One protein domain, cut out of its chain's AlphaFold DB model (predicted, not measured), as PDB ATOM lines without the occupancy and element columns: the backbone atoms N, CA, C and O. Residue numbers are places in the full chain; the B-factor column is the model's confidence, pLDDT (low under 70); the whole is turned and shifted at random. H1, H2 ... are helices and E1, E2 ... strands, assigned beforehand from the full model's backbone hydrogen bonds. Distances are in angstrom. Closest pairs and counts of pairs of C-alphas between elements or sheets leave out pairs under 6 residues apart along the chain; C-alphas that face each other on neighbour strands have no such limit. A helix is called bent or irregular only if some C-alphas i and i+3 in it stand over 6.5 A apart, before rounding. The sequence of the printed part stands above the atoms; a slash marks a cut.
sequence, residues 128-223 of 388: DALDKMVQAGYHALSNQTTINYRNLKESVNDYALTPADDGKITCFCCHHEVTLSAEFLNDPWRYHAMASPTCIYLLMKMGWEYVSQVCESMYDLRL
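What this domain is: This is residues 128 to 223 of the 388 residues of the protein "RING-type domain-containing protein" of Acyrthosiphon pisum (UniProt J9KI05). A long helix with a sharp kink, H5, makes one end of this model with H4 packed on it; H2, with H1 packed on it, makes the other end, and the short strand E1 lies between the two ends, paired with two short stretches of chain. The 96 printed residues hold five named helices and one named strand, in the order H1 H2 E1 H3 H4 H5, and the class is mostly helix. The whole is compact, with a radius of gyration of the C-alphas of 13.6 A and spans of 39 by 26 by 22 A.

How they stand to each other: Start at H5, residues 200 to 223, which has a kink of 103 degrees near residue 207 and is irregular: C-alphas 205 and 208 are 9.5 A apart. H4, residues 188 to 195, touches it, closest at the C-alphas of Ala 193 and Val 211, 5.5 A apart, at a steep tilt of 64 degrees, the same way. H1, residues 128 to 135, touches H2, residues 149 to 161, closest at the C-alphas of Val 134 and Lys 153, 6.4 A, at a steep tilt of 55 degrees, opposite ways. H3, residues 182 to 186, only just touches H1, with 3 pairs of C-alphas within 8 A, the closest those of Leu 185 and Ala 129 at 6.5 A. H2 and H5 are apart. E1, residues 169 to 171, pairs with no named strand, but residues 138 to 139 and 177 to 178 pair antiparallel with parts of it. Every O i to N i+4 pair is within hydrogen-bond range in H1, H2, H3 and H4; in H5 it is 17 of 20.

Where its parts are: Find C-alpha 128 at (11.851, -1.561, -52.035), where H1 begins. H2 covers 18.7 A from C-alpha 149 to 161, and H5 28.3 A, ending at C-alpha 223 (5.303, 14.123, -22.544).

The domain as a whole: The two C-alphas farthest apart, of Thr 146 and Leu 223, are 43.2 A apart. The printed part has no cut, and the link from H1 to H2 is long. Residues 141 to 167 and 218 to 223 have pLDDT under 70.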
ATOM      1  N   ASP A 128      12.392  -2.848 -52.488       80.12
ATOM      2  CA  ASP A 128      11.851  -1.561 -52.035       80.12
ATOM      3  C   ASP A 128      12.419  -1.159 -50.668       80.12
ATOM      4  O   ASP A 128      12.900  -0.039 -50.494       80.12
ATOM      5  N   ALA A 129      12.440  -2.084 -49.707       76.75
ATOM      6  CA  ALA A 129      13.066  -1.880 -48.406       76.75
ATOM      7  C   ALA A 129      14.556  -1.559 -48.565       76.75
ATOM      8  O   ALA A 129      15.077  -0.628 -47.946       76.75
ATOM      9  N   LEU A 130      15.229  -2.294 -49.448       77.62
ATOM     10  CA  LEU A 130      16.637  -2.093 -49.745       77.62
ATOM     11  C   LEU A 130      16.899  -0.719 -50.387       77.62
ATOM     12  O   LEU A 130      17.819  -0.010 -49.973       77.62
ATOM     13  N   ASP A 131      16.064  -0.308 -51.344       79.75
ATOM     14  CA  ASP A 131      16.159   1.009 -51.979       79.75
ATOM     15  C   ASP A 131      15.909   2.142 -50.979       79.75
ATOM     16  O   ASP A 131      16.672   3.106 -50.955       79.75
ATOM     17  N   LYS A 132      14.917   2.017 -50.089       85.81
ATOM     18  CA  LYS A 132      14.651   3.008 -49.033       85.81
ATOM     19  C   LYS A 132      15.836   3.185 -48.087       85.81
ATOM     20  O   LYS A 132      16.162   4.312 -47.718       85.81
ATOM     21  N   MET A 133      16.505   2.096 -47.712       85.00
ATOM     22  CA  MET A 133      17.686   2.146 -46.843       85.00
ATOM     23  C   MET A 133      18.860   2.866 -47.512       85.00
ATOM     24  O   MET A 133      19.476   3.745 -46.905       85.00
ATOM     25  N   VAL A 134      19.143   2.519 -48.772       83.94
ATOM     26  CA  VAL A 134      20.212   3.148 -49.559       83.94
ATOM     27  C   VAL A 134      19.902   4.624 -49.801       83.94
ATOM     28  O   VAL A 134      20.775   5.470 -49.616       83.94
ATOM     29  N   GLN A 135      18.654   4.956 -50.138       85.12
ATOM     30  CA  GLN A 135      18.209   6.339 -50.305       85.12
ATOM     31  C   GLN A 135      18.322   7.135 -49.008       85.12
ATOM     32  O   GLN A 135      18.747   8.282 -49.056       85.12
ATOM     33  N   ALA A 136      18.046   6.541 -47.845       86.50
ATOM     34  CA  ALA A 136      18.271   7.179 -46.546       86.50
ATOM     35  C   ALA A 136      19.762   7.318 -46.170       86.50
ATOM     36  O   ALA A 136      20.093   7.919 -45.144       86.50
ATOM     37  N   GLY A 137      20.663   6.816 -47.019       82.81
ATOM     38  CA  GLY A 137      22.108   6.977 -46.930       82.81
ATOM     39  C   GLY A 137      22.824   5.889 -46.138       82.81
ATOM     40  O   GLY A 137      23.991   6.077 -45.794       82.81
ATOM     41  N   TYR A 138      22.159   4.771 -45.834       85.88
ATOM     42  CA  TYR A 138      22.750   3.677 -45.065       85.88
ATOM     43  C   TYR A 138      23.446   2.643 -45.948       85.88
ATOM     44  O   TYR A 138      22.962   2.278 -47.018       85.88
ATOM     45  N   HIS A 139      24.574   2.133 -45.456       80.69
ATOM     46  CA  HIS A 139      25.351   1.076 -46.096       80.69
ATOM     47  C   HIS A 139      26.036   0.172 -45.071       80.69
ATOM     48  O   HIS A 139      26.196   0.547 -43.913       80.69
ATOM     49  N   ALA A 140      26.474  -1.010 -45.508       70.00
ATOM     50  CA  ALA A 140      27.209  -1.957 -44.664       70.00
ATOM     51  C   ALA A 140      28.735  -1.952 -44.899       70.00
ATOM     52  O   ALA A 140      29.482  -2.589 -44.162       70.00
ATOM     53  N   LEU A 141      29.226  -1.249 -45.926       63.94
ATOM     54  CA  LEU A 141      30.657  -1.201 -46.253       63.94
ATOM     55  C   LEU A 141      31.432  -0.268 -45.313       63.94
ATOM     56  O   LEU A 141      31.236   0.940 -45.357       63.94
ATOM     57  N   SER A 142      32.379  -0.798 -44.538       50.06
ATOM     58  CA  SER A 142      33.181  -0.001 -43.601       50.06
ATOM     59  C   SER A 142      34.359   0.766 -44.220       50.06
ATOM     60  O   SER A 142      34.960   1.551 -43.503       50.06
ATOM     61  N   ASN A 143      34.720   0.594 -45.505       43.59
ATOM     62  CA  ASN A 143      35.955   1.192 -46.062       43.59
ATOM     63  C   ASN A 143      35.995   1.333 -47.609       43.59
ATOM     64  O   ASN A 143      36.921   0.837 -48.250       43.59
ATOM     65  N   GLN A 144      35.038   2.012 -48.257       42.91
ATOM     66  CA  GLN A 144      35.186   2.390 -49.679       42.91
ATOM     67  C   GLN A 144      35.186   3.907 -49.877       42.91
ATOM     68  O   GLN A 144      34.303   4.622 -49.419       42.91
ATOM     69  N   THR A 145      36.196   4.402 -50.593       43.75
ATOM     70  CA  THR A 145      36.433   5.827 -50.873       43.75
ATOM     71  C   THR A 145      35.569   6.393 -52.002       43.75
ATOM     72  O   THR A 145      35.709   7.570 -52.335       43.75
ATOM     73  N   THR A 146      34.716   5.575 -52.623       46.22
ATOM     74  CA  THR A 146      33.944   5.947 -53.814       46.22
ATOM     75  C   THR A 146      32.559   5.309 -53.743       46.22
ATOM     76  O   THR A 146      32.424   4.090 -53.789       46.22
ATOM     77  N   ILE A 147      31.532   6.144 -53.594       55.38
ATOM     78  CA  ILE A 147      30.146   5.715 -53.397       55.38
ATOM     79  C   ILE A 147      29.495   5.513 -54.773       55.38
ATOM     80  O   ILE A 147      29.284   6.474 -55.508       55.38
ATOM     81  N   ASN A 148      29.182   4.265 -55.131       60.16
ATOM     82  CA  ASN A 148      28.367   3.924 -56.302       60.16
ATOM     83  C   ASN A 148      27.046   3.306 -55.825       60.16
ATOM     84  O   ASN A 148      27.067   2.312 -55.104       60.16
ATOM     85  N   TYR A 149      25.913   3.867 -56.257       58.06
ATOM     86  CA  TYR A 149      24.564   3.458 -55.843       58.06
ATOM     87  C   TYR A 149      24.304   1.949 -56.006       58.06
ATOM     88  O   TYR A 149      23.739   1.321 -55.114       58.06
ATOM     89  N   ARG A 150      24.784   1.331 -57.098       57.25
ATOM     90  CA  ARG A 150      24.639  -0.122 -57.320       57.25
ATOM     91  C   ARG A 150      25.386  -0.943 -56.261       57.25
ATOM     92  O   ARG A 150      24.837  -1.903 -55.732       57.25
ATOM     93  N   ASN A 151      26.591  -0.508 -55.900       63.47
ATOM     94  CA  ASN A 151      27.438  -1.193 -54.924       63.47
ATOM     95  C   ASN A 151      26.894  -1.048 -53.489       63.47
ATOM     96  O   ASN A 151      27.115  -1.926 -52.659       63.47
ATOM     97  N   LEU A 152      26.169   0.039 -53.188       64.81
ATOM     98  CA  LEU A 152      25.496   0.218 -51.895       64.81
ATOM     99  C   LEU A 152      24.338  -0.771 -51.722       64.81
ATOM    100  O   LEU A 152      24.218  -1.386 -50.665       64.81
ATOM    101  N   LYS A 153      23.522  -0.950 -52.769       65.56
ATOM    102  CA  LYS A 153      22.391  -1.889 -52.769       65.56
ATOM    103  C   LYS A 153      22.865  -3.323 -52.530       65.56
ATOM    104  O   LYS A 153      22.373  -3.994 -51.627       65.56
ATOM    105  N   GLU A 154      23.882  -3.751 -53.275       67.00
ATOM    106  CA  GLU A 154      24.524  -5.060 -53.097       67.00
ATOM    107  C   GLU A 154      25.111  -5.214 -51.686       67.00
ATOM    108  O   GLU A 154      24.833  -6.201 -51.014       67.00
ATOM    109  N   SER A 155      25.810  -4.195 -51.174       69.19
ATOM    110  CA  SER A 155      26.379  -4.212 -49.821       69.19
ATOM    111  C   SER A 155      25.343  -4.417 -48.718       69.19
ATOM    112  O   SER A 155      25.601  -5.162 -47.773       69.19
ATOM    113  N   VAL A 156      24.212  -3.715 -48.782       68.38
ATOM    114  CA  VAL A 156      23.173  -3.807 -47.750       68.38
ATOM    115  C   VAL A 156      22.445  -5.149 -47.838       68.38
ATOM    116  O   VAL A 156      22.118  -5.734 -46.806       68.38
ATOM    117  N   ASN A 157      22.245  -5.670 -49.051       69.62
ATOM    118  CA  ASN A 157      21.643  -6.982 -49.259       69.62
ATOM    119  C   ASN A 157      22.552  -8.104 -48.749       69.62
ATOM    120  O   ASN A 157      22.111  -8.954 -47.980       69.62
ATOM    121  N   ASP A 158      23.837  -8.067 -49.106       65.38
ATOM    122  CA  ASP A 158      24.835  -9.020 -48.618       65.38
ATOM    123  C   ASP A 158      24.887  -9.010 -47.088       65.38
ATOM    124  O   ASP A 158      24.907 -10.067 -46.461       65.38
ATOM    125  N   TYR A 159      24.814  -7.824 -46.479       66.94
ATOM    126  CA  TYR A 159      24.737  -7.671 -45.032       66.94
ATOM    127  C   TYR A 159      23.467  -8.291 -44.429       66.94
ATOM    128  O   TYR A 159      23.562  -9.081 -43.490       66.94
ATOM    129  N   ALA A 160      22.286  -8.015 -44.986       61.50
ATOM    130  CA  ALA A 160      21.025  -8.603 -44.519       61.50
ATOM    131  C   ALA A 160      20.999 -10.143 -44.637       61.50
ATOM    132  O   ALA A 160      20.312 -10.827 -43.869       61.50
ATOM    133  N   LEU A 161      21.780 -10.690 -45.575       60.41
ATOM    134  CA  LEU A 161      21.947 -12.123 -45.787       60.41
ATOM    135  C   LEU A 161      23.007 -12.768 -44.874       60.41
ATOM    136  O   LEU A 161      23.003 -13.995 -44.721       60.41
ATOM    137  N   THR A 162      23.887 -11.984 -44.240       56.47
ATOM    138  CA  THR A 162      24.836 -12.513 -43.250       56.47
ATOM    139  C   THR A 162      24.116 -12.896 -41.951       56.47
ATOM    140  O   THR A 162      23.219 -12.182 -41.503       56.47
ATOM    141  N   PRO A 163      24.451 -14.046 -41.334       48.41
ATOM    142  CA  PRO A 163      23.860 -14.433 -40.060       48.41
ATOM    143  C   PRO A 163      24.200 -13.365 -39.021       48.41
ATOM    144  O   PRO A 163      25.378 -13.142 -38.764       48.41
ATOM    145  N   ALA A 164      23.155 -12.714 -38.498       51.78
ATOM    146  CA  ALA A 164      23.226 -11.558 -37.613       51.78
ATOM    147  C   ALA A 164      24.265 -11.762 -36.503       51.78
ATOM    148  O   ALA A 164      24.030 -12.497 -35.545       51.78
ATOM    149  N   ASP A 165      25.404 -11.108 -36.672       46.12
ATOM    150  CA  ASP A 165      26.466 -10.991 -35.685       46.12
ATOM    151  C   ASP A 165      26.650  -9.488 -35.497       46.12
ATOM    152  O   ASP A 165      27.317  -8.886 -36.329       46.12
ATOM    153  N   ASP A 166      25.921  -8.883 -34.543       53.16
ATOM    154  CA  ASP A 166      25.970  -7.480 -34.060       53.16
ATOM    155  C   ASP A 166      26.289  -6.363 -35.074       53.16
ATOM    156  O   ASP A 166      26.731  -5.266 -34.719       53.16
ATOM    157  N   GLY A 167      26.073  -6.619 -36.357       58.69
ATOM    158  CA  GLY A 167      26.532  -5.747 -37.405       58.69
ATOM    159  C   GLY A 167      25.635  -4.526 -37.453       58.69
ATOM    160  O   GLY A 167      24.414  -4.569 -37.238       58.69
ATOM    161  N   LYS A 168      26.259  -3.398 -37.730       72.00
ATOM    162  CA  LYS A 168      25.554  -2.143 -37.870       72.00
ATOM    163  C   LYS A 168      25.748  -1.660 -39.289       72.00
ATOM    164  O   LYS A 168      26.849  -1.725 -39.833       72.00
ATOM    165  N   ILE A 169      24.665  -1.188 -39.883       80.94
ATOM    166  CA  ILE A 169      24.735  -0.359 -41.078       80.94
ATOM    167  C   ILE A 169      24.960   1.077 -40.635       80.94
ATOM    168  O   ILE A 169      24.473   1.490 -39.584       80.94
ATOM    169  N   THR A 170      25.692   1.848 -41.419       83.06
ATOM    170  CA  THR A 170      26.052   3.218 -41.059       83.06
ATOM    171  C   THR A 170      25.617   4.185 -42.137       83.06
ATOM    172  O   THR A 170      25.678   3.859 -43.322       83.06
ATOM    173  N   CYS A 171      25.204   5.387 -41.745       85.88
ATOM    174  CA  CYS A 171      25.025   6.465 -42.707       85.88
ATOM    175  C   CYS A 171      26.389   6.904 -43.267       85.88
ATOM    176  O   CYS A 171      27.300   7.198 -42.494       85.88
ATOM    177  N   PHE A 172      26.526   7.041 -44.589       81.19
ATOM    178  CA  PHE A 172      27.790   7.496 -45.189       81.19
ATOM    179  C   PHE A 172      28.152   8.944 -44.816       81.19
ATOM    180  O   PHE A 172      29.314   9.331 -44.918       81.19
ATOM    181  N   CYS A 173      27.158   9.759 -44.435       80.56
ATOM    182  CA  CYS A 173      27.333  11.186 -44.173       80.56
ATOM    183  C   CYS A 173      27.559  11.491 -42.690       80.56
ATOM    184  O   CYS A 173      28.491  12.215 -42.357       80.56
ATOM    185  N   CYS A 174      26.684  11.007 -41.803       81.25
ATOM    186  CA  CYS A 174      26.768  11.296 -40.367       81.25
ATOM    187  C   CYS A 174      27.361  10.149 -39.544       81.25
ATOM    188  O   CYS A 174      27.503  10.292 -38.334       81.25
ATOM    189  N   HIS A 175      27.679   9.013 -40.178       83.56
ATOM    190  CA  HIS A 175      28.199   7.806 -39.526       83.56
ATOM    191  C   HIS A 175      27.293   7.242 -38.426       83.56
ATOM    192  O   HIS A 175      27.733   6.441 -37.607       83.56
ATOM    193  N   HIS A 176      26.013   7.625 -38.415       85.12
ATOM    194  CA  HIS A 176      25.041   7.058 -37.495       85.12
ATOM    195  C   HIS A 176      24.872   5.563 -37.773       85.12
ATOM    196  O   HIS A 176      24.525   5.177 -38.892       85.12
ATOM    197  N   GLU A 177      25.138   4.745 -36.758       85.50
ATOM    198  CA  GLU A 177      25.072   3.293 -36.838       85.50
ATOM    199  C   GLU A 177      23.701   2.768 -36.403       85.50
ATOM    200  O   GLU A 177      23.178   3.161 -35.358       85.50
ATOM    201  N   VAL A 178      23.144   1.834 -37.171       82.50
ATOM    202  CA  VAL A 178      21.819   1.255 -36.947       82.50
ATOM    203  C   VAL A 178      21.865  -0.258 -37.113       82.50
ATOM    204  O   VAL A 178      22.526  -0.789 -38.003       82.50
ATOM    205  N   THR A 179      21.136  -0.968 -36.261       80.50
ATOM    206  CA  THR A 179      20.850  -2.399 -36.420       80.50
ATOM    207  C   THR A 179      19.547  -2.591 -37.192       80.50
ATOM    208  O   THR A 179      18.604  -1.826 -36.994       80.50
ATOM    209  N   LEU A 180      19.443  -3.642 -38.010       75.88
ATOM    210  CA  LEU A 180      18.216  -3.956 -38.753       75.88
ATOM    211  C   LEU A 180      17.075  -4.352 -37.800       75.88
ATOM    212  O   LEU A 180      16.941  -5.514 -37.418       75.88
ATOM    213  N   SER A 181      16.251  -3.379 -37.409       76.50
ATOM    214  CA  SER A 181      15.031  -3.577 -36.624       76.50
ATOM    215  C   SER A 181      13.786  -3.395 -37.496       76.50
ATOM    216  O   SER A 181      13.828  -2.727 -38.529       76.50
ATOM    217  N   ALA A 182      12.652  -3.963 -37.076       73.56
ATOM    218  CA  ALA A 182      11.378  -3.780 -37.781       73.56
ATOM    219  C   ALA A 182      10.965  -2.296 -37.866       73.56
ATOM    220  O   ALA A 182      10.400  -1.868 -38.867       73.56
ATOM    221  N   GLU A 183      11.290  -1.510 -36.836       74.56
ATOM    222  CA  GLU A 183      11.036  -0.067 -36.794       74.56
ATOM    223  C   GLU A 183      11.864   0.688 -37.837       74.56
ATOM    224  O   GLU A 183      11.328   1.526 -38.558       74.56
ATOM    225  N   PHE A 184      13.153   0.355 -37.948       82.12
ATOM    226  CA  PHE A 184      14.042   0.964 -38.931       82.12
ATOM    227  C   PHE A 184      13.618   0.628 -40.365       82.12
ATOM    228  O   PHE A 184      13.570   1.508 -41.216       82.12
ATOM    229  N   LEU A 185      13.277  -0.635 -40.632       79.50
ATOM    230  CA  LEU A 185      12.894  -1.088 -41.973       79.50
ATOM    231  C   LEU A 185      11.578  -0.484 -42.462       79.50
ATOM    232  O   LEU A 185      11.383  -0.348 -43.666       79.50
ATOM    233  N   ASN A 186      10.685  -0.121 -41.540       83.31
ATOM    234  CA  ASN A 186       9.427   0.521 -41.889       83.31
ATOM    235  C   ASN A 186       9.642   1.939 -42.441       83.31
ATOM    236  O   ASN A 186       9.052   2.298 -43.458       83.31
ATOM    237  N   ASP A 187      10.485   2.739 -41.781       85.31
ATOM    238  CA  ASP A 187      10.792   4.103 -42.220       85.31
ATOM    239  C   ASP A 187      12.236   4.512 -41.858       85.31
ATOM    240  O   ASP A 187      12.483   5.122 -40.805       85.31
ATOM    241  N   PRO A 188      13.206   4.206 -42.744       89.62
ATOM    242  CA  PRO A 188      14.605   4.566 -42.538       89.62
ATOM    243  C   PRO A 188      14.831   6.078 -42.423       89.62
ATOM    244  O   PRO A 188      15.728   6.507 -41.694       89.62
ATOM    245  N   TRP A 189      14.025   6.897 -43.112       90.94
ATOM    246  CA  TRP A 189      14.131   8.358 -43.081       90.94
ATOM    247  C   TRP A 189      13.688   8.927 -41.742       90.94
ATOM    248  O   TRP A 189      14.402   9.744 -41.157       90.94
ATOM    249  N   ARG A 190      12.554   8.455 -41.218       88.88
ATOM    250  CA  ARG A 190      12.073   8.858 -39.895       88.88
ATOM    251  C   ARG A 190      13.051   8.424 -38.816       88.88
ATOM    252  O   ARG A 190      13.363   9.224 -37.938       88.88
ATOM    253  N   TYR A 191      13.591   7.206 -38.908       88.62
ATOM    254  CA  TYR A 191      14.616   6.732 -37.976       88.62
ATOM    255  C   TYR A 191      15.872   7.620 -38.018       88.62
ATOM    256  O   TYR A 191      16.366   8.054 -36.978       88.62
ATOM    257  N   HIS A 192      16.339   7.970 -39.223       89.94
ATOM    258  CA  HIS A 192      17.466   8.882 -39.426       89.94
ATOM    259  C   HIS A 192      17.191  10.268 -38.822       89.94
ATOM    260  O   HIS A 192      18.020  10.781 -38.075       89.94
ATOM    261  N   ALA A 193      16.017  10.853 -39.071       89.69
ATOM    262  CA  ALA A 193      15.644  12.155 -38.522       89.69
ATOM    263  C   ALA A 193      15.531  12.159 -36.995       89.69
ATOM    264  O   ALA A 193      15.918  13.134 -36.356       89.69
ATOM    265  N   MET A 194      15.067  11.063 -36.394       85.94
ATOM    266  CA  MET A 194      15.009  10.935 -34.938       85.94
ATOM    267  C   MET A 194      16.400  10.837 -34.306       85.94
ATOM    268  O   MET A 194      16.636  11.430 -33.254       85.94
ATOM    269  N   ALA A 195      17.306  10.080 -34.923       85.62
ATOM    270  CA  ALA A 195      18.599   9.767 -34.324       85.62
ATOM    271  C   ALA A 195      19.714  10.762 -34.690       85.62
ATOM    272  O   ALA A 195      20.620  10.994 -33.892       85.62
ATOM    273  N   SER A 196      19.659  11.363 -35.882       86.75
ATOM    274  CA  SER A 196      20.672  12.291 -36.394       86.75
ATOM    275  C   SER A 196      20.034  13.451 -37.187       86.75
ATOM    276  O   SER A 196      20.248  13.579 -38.395       86.75
ATOM    277  N   PRO A 197      19.259  14.338 -36.526       85.62
ATOM    278  CA  PRO A 197      18.524  15.430 -37.183       85.62
ATOM    279  C   PRO A 197      19.422  16.481 -37.854       85.62
ATOM    280  O   PRO A 197      18.975  17.223 -38.721       85.62
ATOM    281  N   THR A 198      20.699  16.554 -37.476       81.00
ATOM    282  CA  THR A 198      21.682  17.499 -38.030       81.00
ATOM    283  C   THR A 198      22.488  16.923 -39.196       81.00
ATOM    284  O   THR A 198      23.398  17.586 -39.702       81.00
ATOM    285  N   CYS A 199      22.182  15.700 -39.645       83.88
ATOM    286  CA  CYS A 199      22.841  15.094 -40.794       83.88
ATOM    287  C   CYS A 199      22.625  15.941 -42.059       83.88
ATOM    288  O   CYS A 199      21.495  16.166 -42.493       83.88
ATOM    289  N   ILE A 200      23.718  16.392 -42.686       76.31
ATOM    290  CA  ILE A 200      23.661  17.278 -43.860       76.31
ATOM    291  C   ILE A 200      22.949  16.587 -45.029       76.31
ATOM    292  O   ILE A 200      22.136  17.215 -45.701       76.31
ATOM    293  N   TYR A 201      23.206  15.294 -45.251       84.00
ATOM    294  CA  TYR A 201      22.533  14.524 -46.298       84.00
ATOM    295  C   TYR A 201      21.015  14.434 -46.072       84.00
ATOM    296  O   TYR A 201      20.238  14.698 -46.990       84.00
ATOM    297  N   LEU A 202      20.594  14.139 -44.836       85.88
ATOM    298  CA  LEU A 202      19.183  14.117 -44.448       85.88
ATOM    299  C   LEU A 202      18.516  15.471 -44.715       85.88
ATOM    300  O   LEU A 202      17.459  15.525 -45.338       85.88
ATOM    301  N   LEU A 203      19.151  16.562 -44.286       81.38
ATOM    302  CA  LEU A 203      18.627  17.917 -44.456       81.38
ATOM    303  C   LEU A 203      18.519  18.316 -45.931       81.38
ATOM    304  O   LEU A 203      17.565  18.990 -46.306       81.38
ATOM    305  N   MET A 204      19.452  17.878 -46.781       77.62
ATOM    306  CA  MET A 204      19.376  18.122 -48.226       77.62
ATOM    307  C   MET A 204      18.251  17.346 -48.912       77.62
ATOM    308  O   MET A 204      17.651  17.871 -49.846       77.62
ATOM    309  N   LYS A 205      17.996  16.098 -48.501       83.81
ATOM    310  CA  LYS A 205      16.992  15.234 -49.141       83.81
ATOM    311  C   LYS A 205      15.578  15.472 -48.625       83.81
ATOM    312  O   LYS A 205      14.651  15.500 -49.426       83.81
ATOM    313  N   MET A 206      15.424  15.642 -47.315       84.62
ATOM    314  CA  MET A 206      14.114  15.707 -46.656       84.62
ATOM    315  C   MET A 206      13.724  17.119 -46.214       84.62
ATOM    316  O   MET A 206      12.541  17.406 -46.052       84.62
ATOM    317  N   GLY A 207      14.700  18.015 -46.042       77.25
ATOM    318  CA  GLY A 207      14.463  19.380 -45.584       77.25
ATOM    319  C   GLY A 207      14.277  19.504 -44.069       77.25
ATOM    320  O   GLY A 207      13.955  18.549 -43.361       77.25
ATOM    321  N   TRP A 208      14.481  20.724 -43.567       77.06
ATOM    322  CA  TRP A 208      14.364  21.039 -42.141       77.06
ATOM    323  C   TRP A 208      12.939  20.854 -41.602       77.06
ATOM    324  O   TRP A 208      12.767  20.344 -40.500       77.06
ATOM    325  N   GLU A 209      11.913  21.219 -42.377       75.81
ATOM    326  CA  GLU A 209      10.509  21.117 -41.948       75.81
ATOM    327  C   GLU A 209      10.113  19.677 -41.606       75.81
ATOM    328  O   GLU A 209       9.522  19.431 -40.554       75.81
ATOM    329  N   TYR A 210      10.502  18.715 -42.450       85.88
ATOM    330  CA  TYR A 210      10.297  17.291 -42.187       85.88
ATOM    331  C   TYR A 210      10.977  16.861 -40.884       85.88
ATOM    332  O   TYR A 210      10.360  16.212 -40.037       85.88
ATOM    333  N   VAL A 211      12.243  17.246 -40.698       84.44
ATOM    334  CA  VAL A 211      13.016  16.882 -39.503       84.44
ATOM    335  C   VAL A 211      12.385  17.479 -38.242       84.44
ATOM    336  O   VAL A 211      12.210  16.751 -37.264       84.44
ATOM    337  N   SER A 212      11.965  18.750 -38.274       82.38
ATOM    338  CA  SER A 212      11.290  19.410 -37.145       82.38
ATOM    339  C   SER A 212      10.014  18.667 -36.759       82.38
ATOM    340  O   SER A 212       9.850  18.302 -35.597       82.38
ATOM    341  N   GLN A 213       9.164  18.331 -37.737       85.00
ATOM    342  CA  GLN A 213       7.920  17.592 -37.492       85.00
ATOM    343  C   GLN A 213       8.176  16.224 -36.841       85.00
ATOM    344  O   GLN A 213       7.477  15.824 -35.904       85.00
ATOM    345  N   VAL A 214       9.197  15.496 -37.306       86.38
ATOM    346  CA  VAL A 214       9.580  14.206 -36.717       86.38
ATOM    347  C   VAL A 214      10.057  14.389 -35.273       86.38
ATOM    348  O   VAL A 214       9.589  13.668 -34.384       86.38
ATOM    349  N   CYS A 215      10.925  15.370 -35.015       81.44
ATOM    350  CA  CYS A 215      11.440  15.672 -33.679       81.44
ATOM    351  C   CYS A 215      10.342  16.131 -32.703       81.44
ATOM    352  O   CYS A 215      10.317  15.684 -31.555       81.44
ATOM    353  N   GLU A 216       9.403  16.964 -33.151       79.88
ATOM    354  CA  GLU A 216       8.266  17.442 -32.354       79.88
ATOM    355  C   GLU A 216       7.318  16.296 -31.982       79.88
ATOM    356  O   GLU A 216       6.955  16.143 -30.813       79.88
ATOM    357  N   SER A 217       7.010  15.402 -32.931       76.19
ATOM    358  CA  SER A 217       6.159  14.231 -32.667       76.19
ATOM    359  C   SER A 217       6.725  13.307 -31.574       76.19
ATOM    360  O   SER A 217       5.980  12.656 -30.840       76.19
ATOM    361  N   MET A 218       8.051  13.278 -31.422       69.00
ATOM    362  CA  MET A 218       8.737  12.525 -30.372       69.00
ATOM    363  C   MET A 218       8.625  13.204 -28.999       69.00
ATOM    364  O   MET A 218       8.481  12.511 -27.986       69.00
ATOM    365  N   TYR A 219       8.695  14.537 -28.945       59.91
ATOM    366  CA  TYR A 219       8.535  15.293 -27.701       59.91
ATOM    367  C   TYR A 219       7.134  15.091 -27.107       59.91
ATOM    368  O   TYR A 219       7.010  14.777 -25.921       59.91
ATOM    369  N   ASP A 220       6.098  15.138 -27.945       58.62
ATOM    370  CA  ASP A 220       4.707  14.935 -27.524       58.62
ATOM    371  C   ASP A 220       4.436  13.524 -26.979       58.62
ATOM    372  O   ASP A 220       3.749  13.364 -25.965       58.62
ATOM    373  N   LEU A 221       5.011  12.485 -27.596       60.72
ATOM    374  CA  LEU A 221       4.900  11.101 -27.114       60.72
ATOM    375  C   LEU A 221       5.578  10.911 -25.748       60.72
ATOM    376  O   LEU A 221       5.012  10.276 -24.855       60.72
ATOM    377  N   ARG A 222       6.760  11.510 -25.552       59.16
ATOM    378  CA  ARG A 222       7.491  11.463 -24.273       59.16
ATOM    379  C   ARG A 222       6.790  12.260 -23.168       59.16
ATOM    380  O   ARG A 222       6.846  11.863 -22.006       59.16
ATOM    381  N   LEU A 223       6.107  13.358 -23.504       56.66
ATOM    382  CA  LEU A 223       5.303  14.123 -22.544       56.66
ATOM    383  C   LEU A 223       4.062  13.354 -22.080       56.66
ATOM    384  O   LEU A 223       3.710  13.412 -20.902       56.66
TER     385      LEU A 223